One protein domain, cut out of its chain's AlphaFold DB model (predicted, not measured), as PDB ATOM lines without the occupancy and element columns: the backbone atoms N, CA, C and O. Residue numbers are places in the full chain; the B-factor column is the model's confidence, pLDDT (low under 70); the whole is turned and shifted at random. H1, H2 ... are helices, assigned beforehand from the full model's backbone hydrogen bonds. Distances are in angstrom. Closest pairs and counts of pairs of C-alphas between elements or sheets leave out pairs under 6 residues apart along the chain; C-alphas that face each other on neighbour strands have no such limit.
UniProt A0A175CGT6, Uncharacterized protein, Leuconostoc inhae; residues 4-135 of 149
ATOM      1  N   ARG A   4      87.780  72.555 143.563       66.38
ATOM      2  CA  ARG A   4      88.429  72.746 144.862       66.38
ATOM      3  C   ARG A   4      89.913  73.114 144.751       66.38
ATOM      4  O   ARG A   4      90.379  74.000 145.467       66.38
ATOM      5  N   ASP A   5      90.658  72.460 143.868       66.56
ATOM      6  CA  ASP A   5      92.098  72.687 143.712       66.56
ATOM      7  C   ASP A   5      92.373  74.016 142.998       66.56
ATOM      8  O   ASP A   5      93.327  74.722 143.323       66.56
ATOM      9  N   MET A   6      91.488  74.410 142.083       67.31
ATOM     10  CA  MET A   6      91.554  75.695 141.380       67.31
ATOM     11  C   MET A   6      91.296  76.865 142.335       67.31
ATOM     12  O   MET A   6      92.009  77.871 142.310       67.31
ATOM     13  N   VAL A   7      90.320  76.708 143.235       66.81
ATOM     14  CA  VAL A   7      90.021  77.686 144.285       66.81
ATOM     15  C   VAL A   7      91.161  77.778 145.291       66.81
ATOM     16  O   VAL A   7      91.595  78.882 145.609       66.81
ATOM     17  N   ARG A   8      91.720  76.643 145.731       68.88
ATOM     18  CA  ARG A   8      92.903  76.618 146.609       68.88
ATOM     19  C   ARG A   8      94.133  77.258 145.971       68.88
ATOM     20  O   ARG A   8      94.923  77.875 146.677       68.88
ATOM     21  N   ALA A   9      94.287  77.155 144.652       71.38
ATOM     22  CA  ALA A   9      95.400  77.773 143.939       71.38
ATOM     23  C   ALA A   9      95.284  79.307 143.853       71.38
ATOM     24  O   ALA A   9      96.307  79.999 143.818       71.38
ATOM     25  N   LYS A  10      94.060  79.855 143.792       77.19
ATOM     26  CA  LYS A  10      93.802  81.301 143.633       77.19
ATOM     27  C   LYS A  10      92.634  81.813 144.499       77.19
ATOM     28  O   LYS A  10      91.724  82.457 143.972       77.19
ATOM     29  N   PRO A  11      92.674  81.637 145.833       75.81
ATOM     30  CA  PRO A  11      91.538  81.939 146.709       75.81
ATOM     31  C   PRO A  11      91.172  83.427 146.693       75.81
ATOM     32  O   PRO A  11      90.000  83.784 146.686       75.81
ATOM     33  N   VAL A  12      92.173  84.306 146.587       80.88
ATOM     34  CA  VAL A  12      91.967  85.761 146.509       80.88
ATOM     35  C   VAL A  12      91.262  86.173 145.213       80.88
ATOM     36  O   VAL A  12      90.418  87.059 145.237       80.88
ATOM     37  N   SER A  13      91.567  85.532 144.078       80.50
ATOM     38  CA  SER A  13      90.890  85.851 142.809       80.50
ATOM     39  C   SER A  13      89.420  85.442 142.838       80.50
ATOM     40  O   SER A  13      88.582  86.179 142.338       80.50
ATOM     41  N   TRP A  14      89.111  84.309 143.470       79.62
ATOM     42  CA  TRP A  14      87.736  83.866 143.693       79.62
ATOM     43  C   TRP A  14      86.972  84.787 144.645       79.62
ATOM     44  O   TRP A  14      85.846  85.174 144.350       79.62
ATOM     45  N   LEU A  15      87.599  85.205 145.744       82.62
ATOM     46  CA  LEU A  15      86.983  86.128 146.695       82.62
ATOM     47  C   LEU A  15      86.674  87.488 146.052       82.62
ATOM     48  O   LEU A  15      85.574  88.006 146.200       82.62
ATOM     49  N   LEU A  16      87.624  88.048 145.299       85.31
ATOM     50  CA  LEU A  16      87.414  89.306 144.579       85.31
ATOM     51  C   LEU A  16      86.394  89.172 143.446       85.31
ATOM     52  O   LEU A  16      85.710  90.139 143.131       85.31
ATOM     53  N   PHE A  17      86.286  87.992 142.833       84.44
ATOM     54  CA  PHE A  17      85.244  87.716 141.854       84.44
ATOM     55  C   PHE A  17      83.852  87.811 142.490       84.44
ATOM     56  O   PHE A  17      83.045  88.595 142.007       84.44
ATOM     57  N   ILE A  18      83.625  87.100 143.602       83.88
ATOM     58  CA  ILE A  18      82.344  87.085 144.331       83.88
ATOM     59  C   ILE A  18      81.987  88.490 144.832       83.88
ATOM     60  O   ILE A  18      80.930  89.032 144.528       83.88
ATOM     61  N   ILE A  19      82.917  89.137 145.541       84.88
ATOM     62  CA  ILE A  19      82.685  90.479 146.085       84.88
ATOM     63  C   ILE A  19      82.396  91.475 144.956       84.88
ATOM     64  O   ILE A  19      81.473  92.282 145.056       84.88
ATOM     65  N   GLY A  20      83.163  91.421 143.866       85.00
ATOM     66  CA  GLY A  20      82.989  92.320 142.733       85.00
ATOM     67  C   GLY A  20      81.659  92.135 142.019       85.00
ATOM     68  O   GLY A  20      81.022  93.133 141.670       85.00
ATOM     69  N   SER A  21      81.224  90.886 141.816       86.62
ATOM     70  CA  SER A  21      79.930  90.595 141.198       86.62
ATOM     71  C   SER A  21      78.774  91.069 142.067       86.62
ATOM     72  O   SER A  21      77.860  91.707 141.547       86.62
ATOM     73  N   ASP A  22      78.850  90.866 143.382       85.88
ATOM     74  CA  ASP A  22      77.791  91.264 144.313       85.88
ATOM     75  C   ASP A  22      77.678  92.773 144.476       85.88
ATOM     76  O   ASP A  22      76.569  93.315 144.501       85.88
ATOM     77  N   ILE A  23      78.811  93.482 144.530       84.44
ATOM     78  CA  ILE A  23      78.823  94.947 144.508       84.44
ATOM     79  C   ILE A  23      78.186  95.433 143.208       84.44
ATOM     80  O   ILE A  23      77.274  96.260 143.241       84.44
ATOM     81  N   MET A  24      78.627  94.905 142.062       86.25
ATOM     82  CA  MET A  24      78.109  95.318 140.761       86.25
ATOM     83  C   MET A  24      76.604  95.053 140.633       86.25
ATOM     84  O   MET A  24      75.873  95.923 140.160       86.25
ATOM     85  N   MET A  25      76.129  93.895 141.091       85.81
ATOM     86  CA  MET A  25      74.715  93.527 141.056       85.81
ATOM     87  C   MET A  25      73.876  94.386 142.004       85.81
ATOM     88  O   MET A  25      72.854  94.931 141.589       85.81
ATOM     89  N   THR A  26      74.327  94.577 143.246       82.56
ATOM     90  CA  THR A  26      73.616  95.391 144.243       82.56
ATOM     91  C   THR A  26      73.472  96.834 143.766       82.56
ATOM     92  O   THR A  26      72.371  97.381 143.757       82.56
ATOM     93  N   TYR A  27      74.562  97.442 143.295       80.50
ATOM     94  CA  TYR A  27      74.516  98.800 142.754       80.50
ATOM     95  C   TYR A  27      73.712  98.889 141.461       80.50
ATOM     96  O   TYR A  27      72.944  99.834 141.295       80.50
ATOM     97  N   GLY A  28      73.839  97.914 140.559       83.00
ATOM     98  CA  GLY A  28      73.036  97.857 139.339       83.00
ATOM     99  C   GLY A  28      71.535  97.848 139.640       83.00
ATOM    100  O   GLY A  28      70.780  98.610 139.038       83.00
ATOM    101  N   LEU A  29      71.114  97.055 140.630       82.81
ATOM    102  CA  LEU A  29      69.729  96.998 141.103       82.81
ATOM    103  C   LEU A  29      69.277  98.302 141.769       82.81
ATOM    104  O   LEU A  29      68.153  98.746 141.539       82.81
ATOM    105  N   LEU A  30      70.126  98.938 142.577       81.31
ATOM    106  CA  LEU A  30      69.811 100.235 143.191       81.31
ATOM    107  C   LEU A  30      69.612 101.324 142.129       81.31
ATOM    108  O   LEU A  30      68.628 102.064 142.178       81.31
ATOM    109  N   LEU A  31      70.493 101.365 141.127       81.94
ATOM    110  CA  LEU A  31      70.384 102.284 139.995       81.94
ATOM    111  C   LEU A  31      69.128 102.022 139.158       81.94
ATOM    112  O   LEU A  31      68.488 102.977 138.717       81.94
ATOM    113  N   TYR A  32      68.771 100.751 138.951       82.88
ATOM    114  CA  TYR A  32      67.542 100.364 138.256       82.88
ATOM    115  C   TYR A  32      66.291 100.877 138.983       82.88
ATOM    116  O   TYR A  32      65.382 101.401 138.345       82.88
ATOM    117  N   HIS A  33      66.277 100.829 140.317       82.69
ATOM    118  CA  HIS A  33      65.188 101.362 141.143       82.69
ATOM    119  C   HIS A  33      65.238 102.890 141.355       82.69
ATOM    120  O   HIS A  33      64.511 103.421 142.191       82.69
ATOM    121  N   GLY A  34      66.083 103.617 140.615       74.69
ATOM    122  CA  GLY A  34      66.147 105.081 140.662       74.69
ATOM    123  C   GLY A  34      66.926 105.659 141.848       74.69
ATOM    124  O   GLY A  34      66.981 106.879 142.006       74.69
ATOM    125  N   VAL A  35      67.572 104.819 142.661       73.81
ATOM    126  CA  VAL A  35      68.439 105.271 143.753       73.81
ATOM    127  C   VAL A  35      69.786 105.674 143.163       73.81
ATOM    128  O   VAL A  35      70.538 104.848 142.657       73.81
ATOM    129  N   SER A  36      70.089 106.969 143.193       67.38
ATOM    130  CA  SER A  36      71.289 107.540 142.563       67.38
ATOM    131  C   SER A  36      72.485 107.697 143.508       67.38
ATOM    132  O   SER A  36      73.583 108.011 143.044       67.38
ATOM    133  N   HIS A  37      72.272 107.488 144.809       67.00
ATOM    134  CA  HIS A  37      73.256 107.715 145.865       67.00
ATOM    135  C   HIS A  37      73.462 106.441 146.674       67.00
ATOM    136  O   HIS A  37      72.491 105.800 147.071       67.00
ATOM    137  N   PHE A  38      74.721 106.118 146.951       70.31
ATOM    138  CA  PHE A  38      75.051 105.027 147.852       70.31
ATOM    139  C   PHE A  38      74.819 105.444 149.302       70.31
ATOM    140  O   PHE A  38      75.373 106.442 149.764       70.31
ATOM    141  N   SER A  39      74.020 104.670 150.027       73.75
ATOM    142  CA  SER A  39      73.853 104.779 151.470       73.75
ATOM    143  C   SER A  39      74.697 103.700 152.147       73.75
ATOM    144  O   SER A  39      74.291 102.536 152.149       73.75
ATOM    145  N   PRO A  40      75.829 104.053 152.789       69.44
ATOM    146  CA  PRO A  40      76.706 103.073 153.424       69.44
ATOM    147  C   PRO A  40      75.958 102.104 154.348       69.44
ATOM    148  O   PRO A  40      76.120 100.895 154.242       69.44
ATOM    149  N   ALA A  41      75.073 102.607 155.212       71.31
ATOM    150  CA  ALA A  41      74.388 101.776 156.200       71.31
ATOM    151  C   ALA A  41      73.454 100.716 155.583       71.31
ATOM    152  O   ALA A  41      73.393  99.588 156.072       71.31
ATOM    153  N   ARG A  42      72.722 101.056 154.513       74.06
ATOM    154  CA  ARG A  42      71.774 100.138 153.859       74.06
ATOM    155  C   ARG A  42      72.465  99.252 152.827       74.06
ATOM    156  O   ARG A  42      72.190  98.052 152.746       74.06
ATOM    157  N   ASP A  43      73.348  99.841 152.041       73.56
ATOM    158  CA  ASP A  43      73.865  99.197 150.848       73.56
ATOM    159  C   ASP A  43      75.038  98.276 151.187       73.56
ATOM    160  O   ASP A  43      75.092  97.175 150.648       73.56
ATOM    161  N   TYR A  44      75.890  98.610 152.173       78.00
ATOM    162  CA  TYR A  44      76.867  97.637 152.683       78.00
ATOM    163  C   TYR A  44      76.190  96.431 153.314       78.00
ATOM    164  O   TYR A  44      76.631  95.310 153.100       78.00
ATOM    165  N   LEU A  45      75.099  96.632 154.055       77.62
ATOM    166  CA  LEU A  45      74.357  95.521 154.642       77.62
ATOM    167  C   LEU A  45      73.731  94.629 153.559       77.62
ATOM    168  O   LEU A  45      73.650  93.416 153.729       77.62
ATOM    169  N   SER A  46      73.325  95.218 152.433       76.94
ATOM    170  CA  SER A  46      72.812  94.479 151.277       76.94
ATOM    171  C   SER A  46      73.931  93.721 150.558       76.94
ATOM    172  O   SER A  46      73.784  92.525 150.324       76.94
ATOM    173  N   ILE A  47      75.079  94.364 150.312       78.94
ATOM    174  CA  ILE A  47      76.276  93.729 149.740       78.94
ATOM    175  C   ILE A  47      76.742  92.573 150.628       78.94
ATOM    176  O   ILE A  47      76.953  91.478 150.133       78.94
ATOM    177  N   VAL A  48      76.848  92.771 151.945       80.12
ATOM    178  CA  VAL A  48      77.259  91.720 152.888       80.12
ATOM    179  C   VAL A  48      76.286  90.545 152.860       80.12
ATOM    180  O   VAL A  48      76.728  89.400 152.914       80.12
ATOM    181  N   LYS A  49      74.975  90.799 152.746       78.94
ATOM    182  CA  LYS A  49      73.981  89.730 152.580       78.94
ATOM    183  C   LYS A  49      74.205  88.956 151.284       78.94
ATOM    184  O   LYS A  49      74.280  87.734 151.357       78.94
ATOM    185  N   PHE A  50      74.344  89.640 150.147       79.94
ATOM    186  CA  PHE A  50      74.611  88.991 148.858       79.94
ATOM    187  C   PHE A  50      75.910  88.188 148.894       79.94
ATOM    188  O   PHE A  50      75.853  86.983 148.691       79.94
ATOM    189  N   VAL A  51      77.013  88.789 149.344       81.88
ATOM    190  CA  VAL A  51      78.305  88.103 149.519       81.88
ATOM    191  C   VAL A  51      78.188  86.890 150.431       81.88
ATOM    192  O   VAL A  51      78.784  85.854 150.158       81.88
ATOM    193  N   SER A  52      77.410  86.969 151.510       77.31
ATOM    194  CA  SER A  52      77.207  85.821 152.399       77.31
ATOM    195  C   SER A  52      76.427  84.698 151.710       77.31
ATOM    196  O   SER A  52      76.810  83.533 151.826       77.31
ATOM    197  N   PHE A  53      75.360  85.024 150.974       81.06
ATOM    198  CA  PHE A  53      74.595  84.039 150.206       81.06
ATOM    199  C   PHE A  53      75.419  83.425 149.077       81.06
ATOM    200  O   PHE A  53      75.366  82.208 148.892       81.06
ATOM    201  N   ASP A  54      76.211  84.228 148.376       79.81
ATOM    202  CA  ASP A  54      77.068  83.778 147.289       79.81
ATOM    203  C   ASP A  54      78.227  82.938 147.812       79.81
ATOM    204  O   ASP A  54      78.518  81.903 147.227       79.81
ATOM    205  N   LEU A  55      78.824  83.264 148.963       79.69
ATOM    206  CA  LEU A  55      79.827  82.408 149.606       79.69
ATOM    207  C   LEU A  55      79.248  81.048 150.015       79.69
ATOM    208  O   LEU A  55      79.884  80.018 149.786       79.69
ATOM    209  N   ILE A  56      78.044  81.021 150.593       79.12
ATOM    210  CA  ILE A  56      77.368  79.766 150.954       79.12
ATOM    211  C   ILE A  56      77.063  78.959 149.689       79.12
ATOM    212  O   ILE A  56      77.432  77.787 149.594       79.12
ATOM    213  N   SER A  57      76.445  79.593 148.693       77.50
ATOM    214  CA  SER A  57      76.108  78.968 147.412       77.50
ATOM    215  C   SER A  57      77.356  78.464 146.697       77.50
ATOM    216  O   SER A  57      77.358  77.357 146.172       77.50
ATOM    217  N   PHE A  58      78.451  79.217 146.749       76.25
ATOM    218  CA  PHE A  58      79.739  78.854 146.180       76.25
ATOM    219  C   PHE A  58      80.316  77.595 146.828       76.25
ATOM    220  O   PHE A  58      80.792  76.714 146.113       76.25
ATOM    221  N   VAL A  59      80.217  77.447 148.153       73.19
ATOM    222  CA  VAL A  59      80.611  76.206 148.843       73.19
ATOM    223  C   VAL A  59      79.763  75.024 148.367       73.19
ATOM    224  O   VAL A  59      80.318  73.976 148.037       73.19
ATOM    225  N   PHE A  60      78.441  75.181 148.264       74.25
ATOM    226  CA  PHE A  60      77.560  74.113 147.775       74.25
ATOM    227  C   PHE A  60      77.823  73.752 146.312       74.25
ATOM    228  O   PHE A  60      77.900  72.573 145.979       74.25
ATOM    229  N   ILE A  61      78.014  74.750 145.450       72.00
ATOM    230  CA  ILE A  61      78.356  74.576 144.037       72.00
ATOM    231  C   ILE A  61      79.701  73.859 143.906       72.00
ATOM    232  O   ILE A  61      79.819  72.925 143.117       72.00
ATOM    233  N   MET A  62      80.699  74.240 144.708       69.56
ATOM    234  CA  MET A  62      81.987  73.552 144.743       69.56
ATOM    235  C   MET A  62      81.837  72.087 145.135       69.56
ATOM    236  O   MET A  62      82.361  71.233 144.430       69.56
ATOM    237  N   LEU A  63      81.113  71.787 146.218       72.75
ATOM    238  CA  LEU A  63      80.881  70.413 146.675       72.75
ATOM    239  C   LEU A  63      80.100  69.590 145.642       72.75
ATOM    240  O   LEU A  63      80.429  68.429 145.402       72.75
ATOM    241  N   PHE A  64      79.097  70.197 145.006       72.25
ATOM    242  CA  PHE A  64      78.314  69.567 143.950       72.25
ATOM    243  C   PHE A  64      79.178  69.240 142.731       72.25
ATOM    244  O   PHE A  64      79.152  68.107 142.256       72.25
ATOM    245  N   PHE A  65      79.982  70.186 142.244       68.31
ATOM    246  CA  PHE A  65      80.871  69.928 141.117       68.31
ATOM    247  C   PHE A  65      82.009  68.959 141.459       68.31
ATOM    248  O   PHE A  65      82.360  68.155 140.601       68.31
ATOM    249  N   ASP A  66      82.548  68.976 142.687       69.19
ATOM    250  CA  ASP A  66      83.499  67.956 143.169       69.19
ATOM    251  C   ASP A  66      82.862  66.564 143.054       69.19
ATOM    252  O   ASP A  66      83.448  65.646 142.479       69.19
ATOM    253  N   TRP A  67      81.620  66.423 143.529       75.19
ATOM    254  CA  TRP A  67      80.867  65.172 143.468       75.19
ATOM    255  C   TRP A  67      80.562  64.733 142.030       75.19
ATOM    256  O   TRP A  67      80.784  63.570 141.687       75.19
ATOM    257  N   VAL A  68      80.098  65.647 141.166       67.44
ATOM    258  CA  VAL A  68      79.842  65.365 139.742       67.44
ATOM    259  C   VAL A  68      81.131  64.945 139.036       67.44
ATOM    260  O   VAL A  68      81.118  63.983 138.270       67.44
ATOM    261  N   HIS A  69      82.247  65.627 139.303       65.94
ATOM    262  CA  HIS A  69      83.525  65.336 138.663       65.94
ATOM    263  C   HIS A  69      84.041  63.943 139.031       65.94
ATOM    264  O   HIS A  69      84.360  63.163 138.137       65.94
ATOM    265  N   VAL A  70      84.024  63.596 140.325       69.00
ATOM    266  CA  VAL A  70      84.406  62.261 140.819       69.00
ATOM    267  C   VAL A  70      83.516  61.163 140.233       69.00
ATOM    268  O   VAL A  70      83.989  60.060 139.973       69.00
ATOM    269  N   LYS A  71      82.226  61.447 140.027       68.44
ATOM    270  CA  LYS A  71      81.245  60.440 139.613       68.44
ATOM    271  C   LYS A  71      81.131  60.253 138.096       68.44
ATOM    272  O   LYS A  71      80.768  59.161 137.669       68.44
ATOM    273  N   PHE A  72      81.400  61.287 137.293       64.62
ATOM    274  CA  PHE A  72      81.059  61.284 135.862       64.62
ATOM    275  C   PHE A  72      82.158  61.761 134.904       64.62
ATOM    276  O   PHE A  72      82.028  61.526 133.707       64.62
ATOM    277  N   LEU A  73      83.209  62.445 135.369       62.84
ATOM    278  CA  LEU A  73      84.155  63.155 134.489       62.84
ATOM    279  C   LEU A  73      85.590  62.621 134.594       62.84
ATOM    280  O   LEU A  73      86.545  63.392 134.493       62.84
ATOM    281  N   SER A  74      85.736  61.306 134.780       54.06
ATOM    282  CA  SER A  74      87.019  60.599 134.679       54.06
ATOM    283  C   SER A  74      87.778  60.998 133.405       54.06
ATOM    284  O   SER A  74      87.195  61.030 132.323       54.06
ATOM    285  N   ASP A  75      89.061  61.319 133.591       60.81
ATOM    286  CA  ASP A  75      89.981  62.033 132.697       60.81
ATOM    287  C   ASP A  75      89.771  61.821 131.185       60.81
ATOM    288  O   ASP A  75      90.045  60.758 130.628       60.81
ATOM    289  N   GLY A  76      89.351  62.894 130.507       61.94
ATOM    290  CA  GLY A  76      89.307  63.010 129.049       61.94
ATOM    291  C   GLY A  76      90.108  64.224 128.554       61.94
ATOM    292  O   GLY A  76      90.418  65.121 129.343       61.94
ATOM    293  N   PRO A  77      90.474  64.271 127.260       65.06
ATOM    294  CA  PRO A  77      91.183  65.411 126.684       65.06
ATOM    295  C   PRO A  77      90.352  66.701 126.774       65.06
ATOM    296  O   PRO A  77      89.127  66.665 126.676       65.06
ATOM    297  N   GLU A  78      91.030  67.844 126.948       67.44
ATOM    298  CA  GLU A  78      90.387  69.158 127.096       67.44
ATOM    299  C   GLU A  78      89.527  69.484 125.862       67.44
ATOM    300  O   GLU A  78      90.043  69.659 124.754       67.44
ATOM    301  N   ASN A  79      88.212  69.597 126.057       72.62
ATOM    302  CA  ASN A  79      87.280  69.915 124.985       72.62
ATOM    303  C   ASN A  79      87.277  71.424 124.684       72.62
ATOM    304  O   ASN A  79      87.667  72.271 125.488       72.62
ATOM    305  N   VAL A  80      86.776  71.800 123.503       72.81
ATOM    306  CA  VAL A  80      86.658  73.213 123.085       72.81
ATOM    307  C   VAL A  80      85.837  74.036 124.088       72.81
ATOM    308  O   VAL A  80      86.173  75.189 124.364       72.81
ATOM    309  N   ILE A  81      84.801  73.429 124.672       67.38
ATOM    310  CA  ILE A  81      83.954  74.039 125.706       67.38
ATOM    311  C   ILE A  81      84.779  74.366 126.956       67.38
ATOM    312  O   ILE A  81      84.691  75.485 127.461       67.38
ATOM    313  N   ASP A  82      85.646  73.455 127.399       67.44
ATOM    314  CA  ASP A  82      86.514  73.661 128.566       67.44
ATOM    315  C   ASP A  82      87.465  74.840 128.341       67.44
ATOM    316  O   ASP A  82      87.653  75.695 129.212       67.44
ATOM    317  N   LYS A  83      87.990  74.961 127.118       71.38
ATOM    318  CA  LYS A  83      88.852  76.076 126.721       71.38
ATOM    319  C   LYS A  83      88.111  77.416 126.736       71.38
ATOM    320  O   LYS A  83      88.676  78.405 127.211       71.38
ATOM    321  N   ILE A  84      86.869  77.461 126.245       72.00
ATOM    322  CA  ILE A  84      86.020  78.665 126.275       72.00
ATOM    323  C   ILE A  84      85.698  79.049 127.720       72.00
ATOM    324  O   ILE A  84      85.908  80.201 128.097       72.00
ATOM    325  N   LEU A  85      85.265  78.093 128.546       67.94
ATOM    326  CA  LEU A  85      84.952  78.317 129.959       67.94
ATOM    327  C   LEU A  85      86.175  78.798 130.745       67.94
ATOM    328  O   LEU A  85      86.062  79.710 131.561       67.94
ATOM    329  N   ARG A  86      87.366  78.262 130.460       74.56
ATOM    330  CA  ARG A  86      88.625  78.716 131.068       74.56
ATOM    331  C   ARG A  86      88.958  80.158 130.699       74.56
ATOM    332  O   ARG A  86      89.328  80.944 131.572       74.56
ATOM    333  N   ILE A  87      88.858  80.512 129.417       75.12
ATOM    334  CA  ILE A  87      89.131  81.879 128.954       75.12
ATOM    335  C   ILE A  87      88.101  82.841 129.550       75.12
ATOM    336  O   ILE A  87      88.493  83.836 130.153       75.12
ATOM    337  N   GLY A  88      86.812  82.513 129.438       76.00
ATOM    338  CA  GLY A  88      85.716  83.305 129.987       76.00
ATOM    339  C   GLY A  88      85.861  83.512 131.492       76.00
ATOM    340  O   GLY A  88      85.888  84.651 131.946       76.00
ATOM    341  N   GLY A  89      86.063  82.435 132.252       77.00
ATOM    342  CA  GLY A  89      86.236  82.489 133.703       77.00
ATOM    343  C   GLY A  89      87.431  83.343 134.129       77.00
ATOM    344  O   GLY A  89      87.306  84.166 135.029       77.00
ATOM    345  N   ASN A  90      88.579  83.231 133.454       82.00
ATOM    346  CA  ASN A  90      89.749  84.059 133.765       82.00
ATOM    347  C   ASN A  90      89.560  85.536 133.400       82.00
ATOM    348  O   ASN A  90      89.996  86.409 134.149       82.00
ATOM    349  N   THR A  91      88.897  85.829 132.281       81.19
ATOM    350  CA  THR A  91      88.572  87.209 131.898       81.19
ATOM    351  C   THR A  91      87.579  87.829 132.879       81.19
ATOM    352  O   THR A  91      87.783  88.963 133.306       81.19
ATOM    353  N   MET A  92      86.560  87.078 133.310       80.81
ATOM    354  CA  MET A  92      85.634  87.534 134.347       80.81
ATOM    355  C   MET A  92      86.342  87.738 135.695       80.81
ATOM    356  O   MET A  92      86.093  88.737 136.362       80.81
ATOM    357  N   ALA A  93      87.281  86.859 136.067       83.44
ATOM    358  CA  ALA A  93      88.125  87.039 137.254       83.44
ATOM    359  C   ALA A  93      88.854  88.382 137.235       83.44
ATOM    360  O   ALA A  93      88.873  89.105 138.226       83.44
ATOM    361  N   ALA A  94      89.480  88.702 136.099       85.19
ATOM    362  CA  ALA A  94      90.196  89.953 135.928       85.19
ATOM    363  C   ALA A  94      89.245  91.142 135.997       85.19
ATOM    364  O   ALA A  94      89.537  92.105 136.698       85.19
ATOM    365  N   TYR A  95      88.102  91.052 135.325       87.31
ATOM    366  CA  TYR A  95      87.083  92.089 135.345       87.31
ATOM    367  C   TYR A  95      86.604  92.408 136.765       87.31
ATOM    368  O   TYR A  95      86.767  93.539 137.221       87.31
ATOM    369  N   PHE A  96      86.089  91.416 137.492       88.25
ATOM    370  CA  PHE A  96      85.560  91.623 138.840       88.25
ATOM    371  C   PHE A  96      86.659  91.894 139.874       88.25
ATOM    372  O   PHE A  96      86.448  92.669 140.805       88.25
ATOM    373  N   GLY A  97      87.861  91.344 139.678       85.94
ATOM    374  CA  GLY A  97      89.032  91.653 140.495       85.94
ATOM    375  C   GLY A  97      89.414  93.129 140.435       85.94
ATOM    376  O   GLY A  97      89.500  93.796 141.468       85.94
ATOM    377  N   TRP A  98      89.580  93.663 139.223       88.75
ATOM    378  CA  TRP A  98      89.877  95.081 139.021       88.75
ATOM    379  C   TRP A  98      88.720  95.984 139.439       88.75
ATOM    380  O   TRP A  98      88.959  97.043 140.017       88.75
ATOM    381  N   PHE A  99      87.479  95.554 139.200       91.25
ATOM    382  CA  PHE A  99      86.291  96.280 139.639       91.25
ATOM    383  C   PHE A  99      86.242  96.425 141.155       91.25
ATOM    384  O   PHE A  99      86.083  97.536 141.647       91.25
ATOM    385  N   THR A 100      86.472  95.344 141.898       88.19
ATOM    386  CA  THR A 100      86.476  95.371 143.367       88.19
ATOM    387  C   THR A 100      87.547  96.308 143.911       88.19
ATOM    388  O   THR A 100      87.266  97.130 144.780       88.19
ATOM    389  N   LEU A 101      88.772  96.228 143.381       88.12
ATOM    390  CA  LEU A 101      89.859  97.114 143.804       88.12
ATOM    391  C   LEU A 101      89.543  98.583 143.509       88.12
ATOM    392  O   LEU A 101      89.687  99.431 144.389       88.12
ATOM    393  N   GLY A 102      89.083  98.885 142.293       88.00
ATOM    394  CA  GLY A 102      88.722 100.247 141.910       88.00
ATOM    395  C   GLY A 102      87.539 100.786 142.713       88.00
ATOM    396  O   GLY A 102      87.560 101.943 143.123       88.00
ATOM    397  N   PHE A 103      86.556  99.937 143.016       86.50
ATOM    398  CA  PHE A 103      85.430 100.279 143.874       86.50
ATOM    399  C   PHE A 103      85.896 100.678 145.277       86.50
ATOM    400  O   PHE A 103      85.545 101.755 145.746       86.50
ATOM    401  N   ILE A 104      86.731  99.855 145.921       85.88
ATOM    402  CA  ILE A 104      87.260 100.135 147.264       85.88
ATOM    403  C   ILE A 104      88.022 101.466 147.277       85.88
ATOM    404  O   ILE A 104      87.793 102.294 148.155       85.88
ATOM    405  N   ILE A 105      88.888 101.701 146.285       86.81
ATOM    406  CA  ILE A 105      89.676 102.938 146.186       86.81
ATOM    407  C   ILE A 105      88.762 104.155 146.019       86.81
ATOM    408  O   ILE A 105      88.907 105.141 146.744       86.81
ATOM    409  N   LEU A 106      87.811 104.104 145.083       86.19
ATOM    410  CA  LEU A 106      86.905 105.223 144.821       86.19
ATOM    411  C   LEU A 106      85.998 105.504 146.016       86.19
ATOM    412  O   LEU A 106      85.765 106.665 146.334       86.19
ATOM    413  N   GLN A 107      85.552 104.463 146.710       81.44
ATOM    414  CA  GLN A 107      84.736 104.581 147.911       81.44
ATOM    415  C   GLN A 107      85.513 105.175 149.096       81.44
ATOM    416  O   GLN A 107      84.939 105.895 149.906       81.44
ATOM    417  N   MET A 108      86.816 104.897 149.208       80.81
ATOM    418  CA  MET A 108      87.673 105.481 150.250       80.81
ATOM    419  C   MET A 108      88.066 106.936 149.970       80.81
ATOM    420  O   MET A 108      88.388 107.670 150.900       80.81
ATOM    421  N   THR A 109      88.083 107.347 148.701       82.56
ATOM    422  CA  THR A 109      88.620 108.655 148.280       82.56
ATOM    423  C   THR A 109      87.546 109.654 147.865       82.56
ATOM    424  O   THR A 109      87.804 110.856 147.853       82.56
ATOM    425  N   THR A 110      86.341 109.190 147.524       77.00
ATOM    426  CA  THR A 110      85.259 110.022 146.987       77.00
ATOM    427  C   THR A 110      83.889 109.559 147.480       77.00
ATOM    428  O   THR A 110      83.710 108.413 147.885       77.00
ATOM    429  N   ASN A 111      82.885 110.438 147.401       75.50
ATOM    430  CA  ASN A 111      81.490 110.028 147.546       75.50
ATOM    431  C   ASN A 111      81.068 109.281 146.279       75.50
ATOM    432  O   ASN A 111      80.807 109.920 145.262       75.50
ATOM    433  N   PHE A 112      81.022 107.948 146.343       77.38
ATOM    434  CA  PHE A 112      80.753 107.105 145.181       77.38
ATOM    435  C   PHE A 112      79.352 107.347 144.593       77.38
ATOM    436  O   PHE A 112      78.333 107.149 145.259       77.38
ATOM    437  N   GLN A 113      79.299 107.767 143.328       78.94
ATOM    438  CA  GLN A 113      78.076 108.158 142.619       78.94
ATOM    439  C   GLN A 113      77.826 107.326 141.355       78.94
ATOM    440  O   GLN A 113      78.716 106.676 140.805       78.94
ATOM    441  N   ARG A 114      76.601 107.416 140.821       81.38
ATOM    442  CA  ARG A 114      76.158 106.720 139.599       81.38
ATOM    443  C   ARG A 114      77.133 106.830 138.421       81.38
ATOM    444  O   ARG A 114      77.358 105.841 137.731       81.38
ATOM    445  N   GLN A 115      77.677 108.017 138.152       84.94
ATOM    446  CA  GLN A 115      78.599 108.207 137.024       84.94
ATOM    447  C   GLN A 115      79.913 107.445 137.230       84.94
ATOM    448  O   GLN A 115      80.411 106.822 136.296       84.94
ATOM    449  N   GLN A 116      80.433 107.440 138.459       85.69
ATOM    450  CA  GLN A 116      81.650 106.711 138.809       85.69
ATOM    451  C   GLN A 116      81.443 105.200 138.723       85.69
ATOM    452  O   GLN A 116      82.356 104.509 138.290       85.69
ATOM    453  N   PHE A 117      80.245 104.695 139.042       87.00
ATOM    454  CA  PHE A 117      79.900 103.288 138.833       87.00
ATOM    455  C   PHE A 117      80.045 102.877 137.365       87.00
ATOM    456  O   PHE A 117      80.808 101.965 137.063       87.00
ATOM    457  N   TRP A 118      79.381 103.580 136.442       87.44
ATOM    458  CA  TRP A 118      79.453 103.247 135.014       87.44
ATOM    459  C   TRP A 118      80.858 103.417 134.442       87.44
ATOM    460  O   TRP A 118      81.311 102.581 133.661       87.44
ATOM    461  N   LEU A 119      81.563 104.474 134.851       89.75
ATOM    462  CA  LEU A 119      82.944 104.694 134.436       89.75
ATOM    463  C   LEU A 119      83.846 103.564 134.935       89.75
ATOM    464  O   LEU A 119      84.638 103.036 134.159       89.75
ATOM    465  N   LEU A 120      83.681 103.143 136.191       91.38
ATOM    466  CA  LEU A 120      84.411 102.020 136.761       91.38
ATOM    467  C   LEU A 120      84.124 100.730 135.985       91.38
ATOM    468  O   LEU A 120      85.076 100.093 135.555       91.38
ATOM    469  N   THR A 121      82.855 100.393 135.724       89.38
ATOM    470  CA  THR A 121      82.442  99.232 134.910       89.38
ATOM    471  C   THR A 121      83.124  99.217 133.535       89.38
ATOM    472  O   THR A 121      83.630  98.185 133.093       89.38
ATOM    473  N   ILE A 122      83.175 100.361 132.846       90.88
ATOM    474  CA  ILE A 122      83.802 100.463 131.519       90.88
ATOM    475  C   ILE A 122      85.321 100.298 131.625       90.88
ATOM    476  O   ILE A 122      85.912  99.493 130.901       90.88
ATOM    477  N   VAL A 123      85.960 101.033 132.539       91.88
ATOM    478  CA  VAL A 123      87.415 101.000 132.727       91.88
ATOM    479  C   VAL A 123      87.873  99.598 133.119       91.88
ATOM    480  O   VAL A 123      88.850  99.100 132.566       91.88
ATOM    481  N   THR A 124      87.152  98.912 134.002       90.75
ATOM    482  CA  THR A 124      87.502  97.553 134.431       90.75
ATOM    483  C   THR A 124      87.316  96.547 133.302       90.75
ATOM    484  O   THR A 124      88.111  95.615 133.191       90.75
ATOM    485  N   GLY A 125      86.343  96.767 132.412       88.44
ATOM    486  CA  GLY A 125      86.192  96.034 131.151       88.44
ATOM    487  C   GLY A 125      87.427  96.151 130.260       88.44
ATOM    488  O   GLY A 125      88.005  95.143 129.854       88.44
ATOM    489  N   ILE A 126      87.878  97.383 130.020       89.81
ATOM    490  CA  ILE A 126      89.075  97.662 129.215       89.81
ATOM    491  C   ILE A 126      90.310  97.026 129.860       89.81
ATOM    492  O   ILE A 126      91.064  96.316 129.192       89.81
ATOM    493  N   VAL A 127      90.500  97.222 131.167       87.69
ATOM    494  CA  VAL A 127      91.633  96.657 131.906       87.69
ATOM    495  C   VAL A 127      91.602  95.129 131.874       87.69
ATOM    496  O   VAL A 127      92.652  94.522 131.695       87.69
ATOM    497  N   ALA A 128      90.438  94.483 131.973       85.38
ATOM    498  CA  ALA A 128      90.327  93.027 131.880       85.38
ATOM    499  C   ALA A 128      90.760  92.495 130.507       85.38
ATOM    500  O   ALA A 128      91.526  91.530 130.436       85.38
ATOM    501  N   ILE A 129      90.335  93.153 129.422       85.25
ATOM    502  CA  ILE A 129      90.740  92.804 128.052       85.25
ATOM    503  C   ILE A 129      92.246  93.009 127.876       85.25
ATOM    504  O   ILE A 129      92.937  92.122 127.373       85.25
ATOM    505  N   LEU A 130      92.783  94.138 128.345       85.12
ATOM    506  CA  LEU A 130      94.221  94.404 128.322       85.12
ATOM    507  C   LEU A 130      94.996  93.361 129.130       85.12
ATOM    508  O   LEU A 130      96.016  92.867 128.659       85.12
ATOM    509  N   ASN A 131      94.501  92.967 130.304       82.94
ATOM    510  CA  ASN A 131      95.135  91.951 131.140       82.94
ATOM    511  C   ASN A 131      95.112  90.573 130.458       82.94
ATOM    512  O   ASN A 131      96.057  89.799 130.595       82.94
ATOM    513  N   TRP A 132      94.076  90.277 129.670       79.56
ATOM    514  CA  TRP A 132      94.010  89.064 128.857       79.56
ATOM    515  C   TRP A 132      94.981  89.087 127.666       79.56
ATOM    516  O   TRP A 132      95.677  88.092 127.426       79.56
ATOM    517  N   LEU A 133      95.068  90.213 126.947       81.44
ATOM    518  CA  LEU A 133      96.000  90.412 125.828       81.44
ATOM    519  C   LEU A 133      97.460  90.391 126.302       81.44
ATOM    520  O   LEU A 133      98.319  89.764 125.682       81.44
ATOM    521  N   LEU A 134      97.738  91.024 127.441       79.25
ATOM    522  CA  LEU A 134      99.069  91.170 128.033       79.25
ATOM    523  C   LEU A 134      99.371  90.114 129.104       79.25
ATOM    524  O   LEU A 134     100.346  90.249 129.844       79.25
ATOM    525  N   ARG A 135      98.598  89.024 129.173       72.12
ATOM    526  CA  ARG A 135      98.716  87.973 130.207       72.12
ATOM    527  C   ARG A 135     100.110  87.347 130.339       72.12
ATOM    528  O   ARG A 135     100.438  86.770 131.374       72.12
TER     529      ARG A 135
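Overview. This is residues 4 to 135 of the 149 residues of an uncharacterized protein of Leuconostoc inhae (UniProt A0A175CGT6). Four long helices stack crosswise in the order H3, H2, H4, H5, with H2 between H3 and H4, and H5 folded back on H4 as a hairpin. Residues 67 to 86 stick out at one end, and short H1 precedes H2. The 132 printed residues hold five named helices, H1 to H5, and no named strand: all helix, only just compact, close to loose, radius of gyration of the C-alphas 16.9 A, spans 51 by 33 by 24 A.

Along the chain. Find C-alpha 4 at (88.429, 72.746, 144.862), where H1, residues 4 to 9, begins. Next come H2, 11 to 32, 31.4 A; H3, 40 to 72, 45.5 A; H4, 80 to 109, 43.5 A; and H5, 114 to 133, 29.1 A, ending at C-alpha 133 (96.000, 90.412, 125.828).

Arrangement. Look at Gly 20 and Thr 100, the closest C-alphas of H2 and H4, which touch at 4.7 A. H2 touches H3 with residues 18 to 26 alone, closest C-alphas Ile 23 and Ile 47, 5.9 A. H4 and H5 touch, opposite ways at a steep tilt of 43 degrees, closest C-alphas Tyr 95 and Ala 128, 4.8 A. H3 and H4 are apart. Every O i to N i+4 pair is within hydrogen-bond range in H1, H2, H4 and H5; H3 has 28 of 29.

Size, cuts and confidence. The C-alphas farthest apart, Ser 74 and Asn 111, are 51.4 A apart. The printed part has no cut, and no link is long. Find pLDDT under 70 at 25 residues, among them 68 to 78.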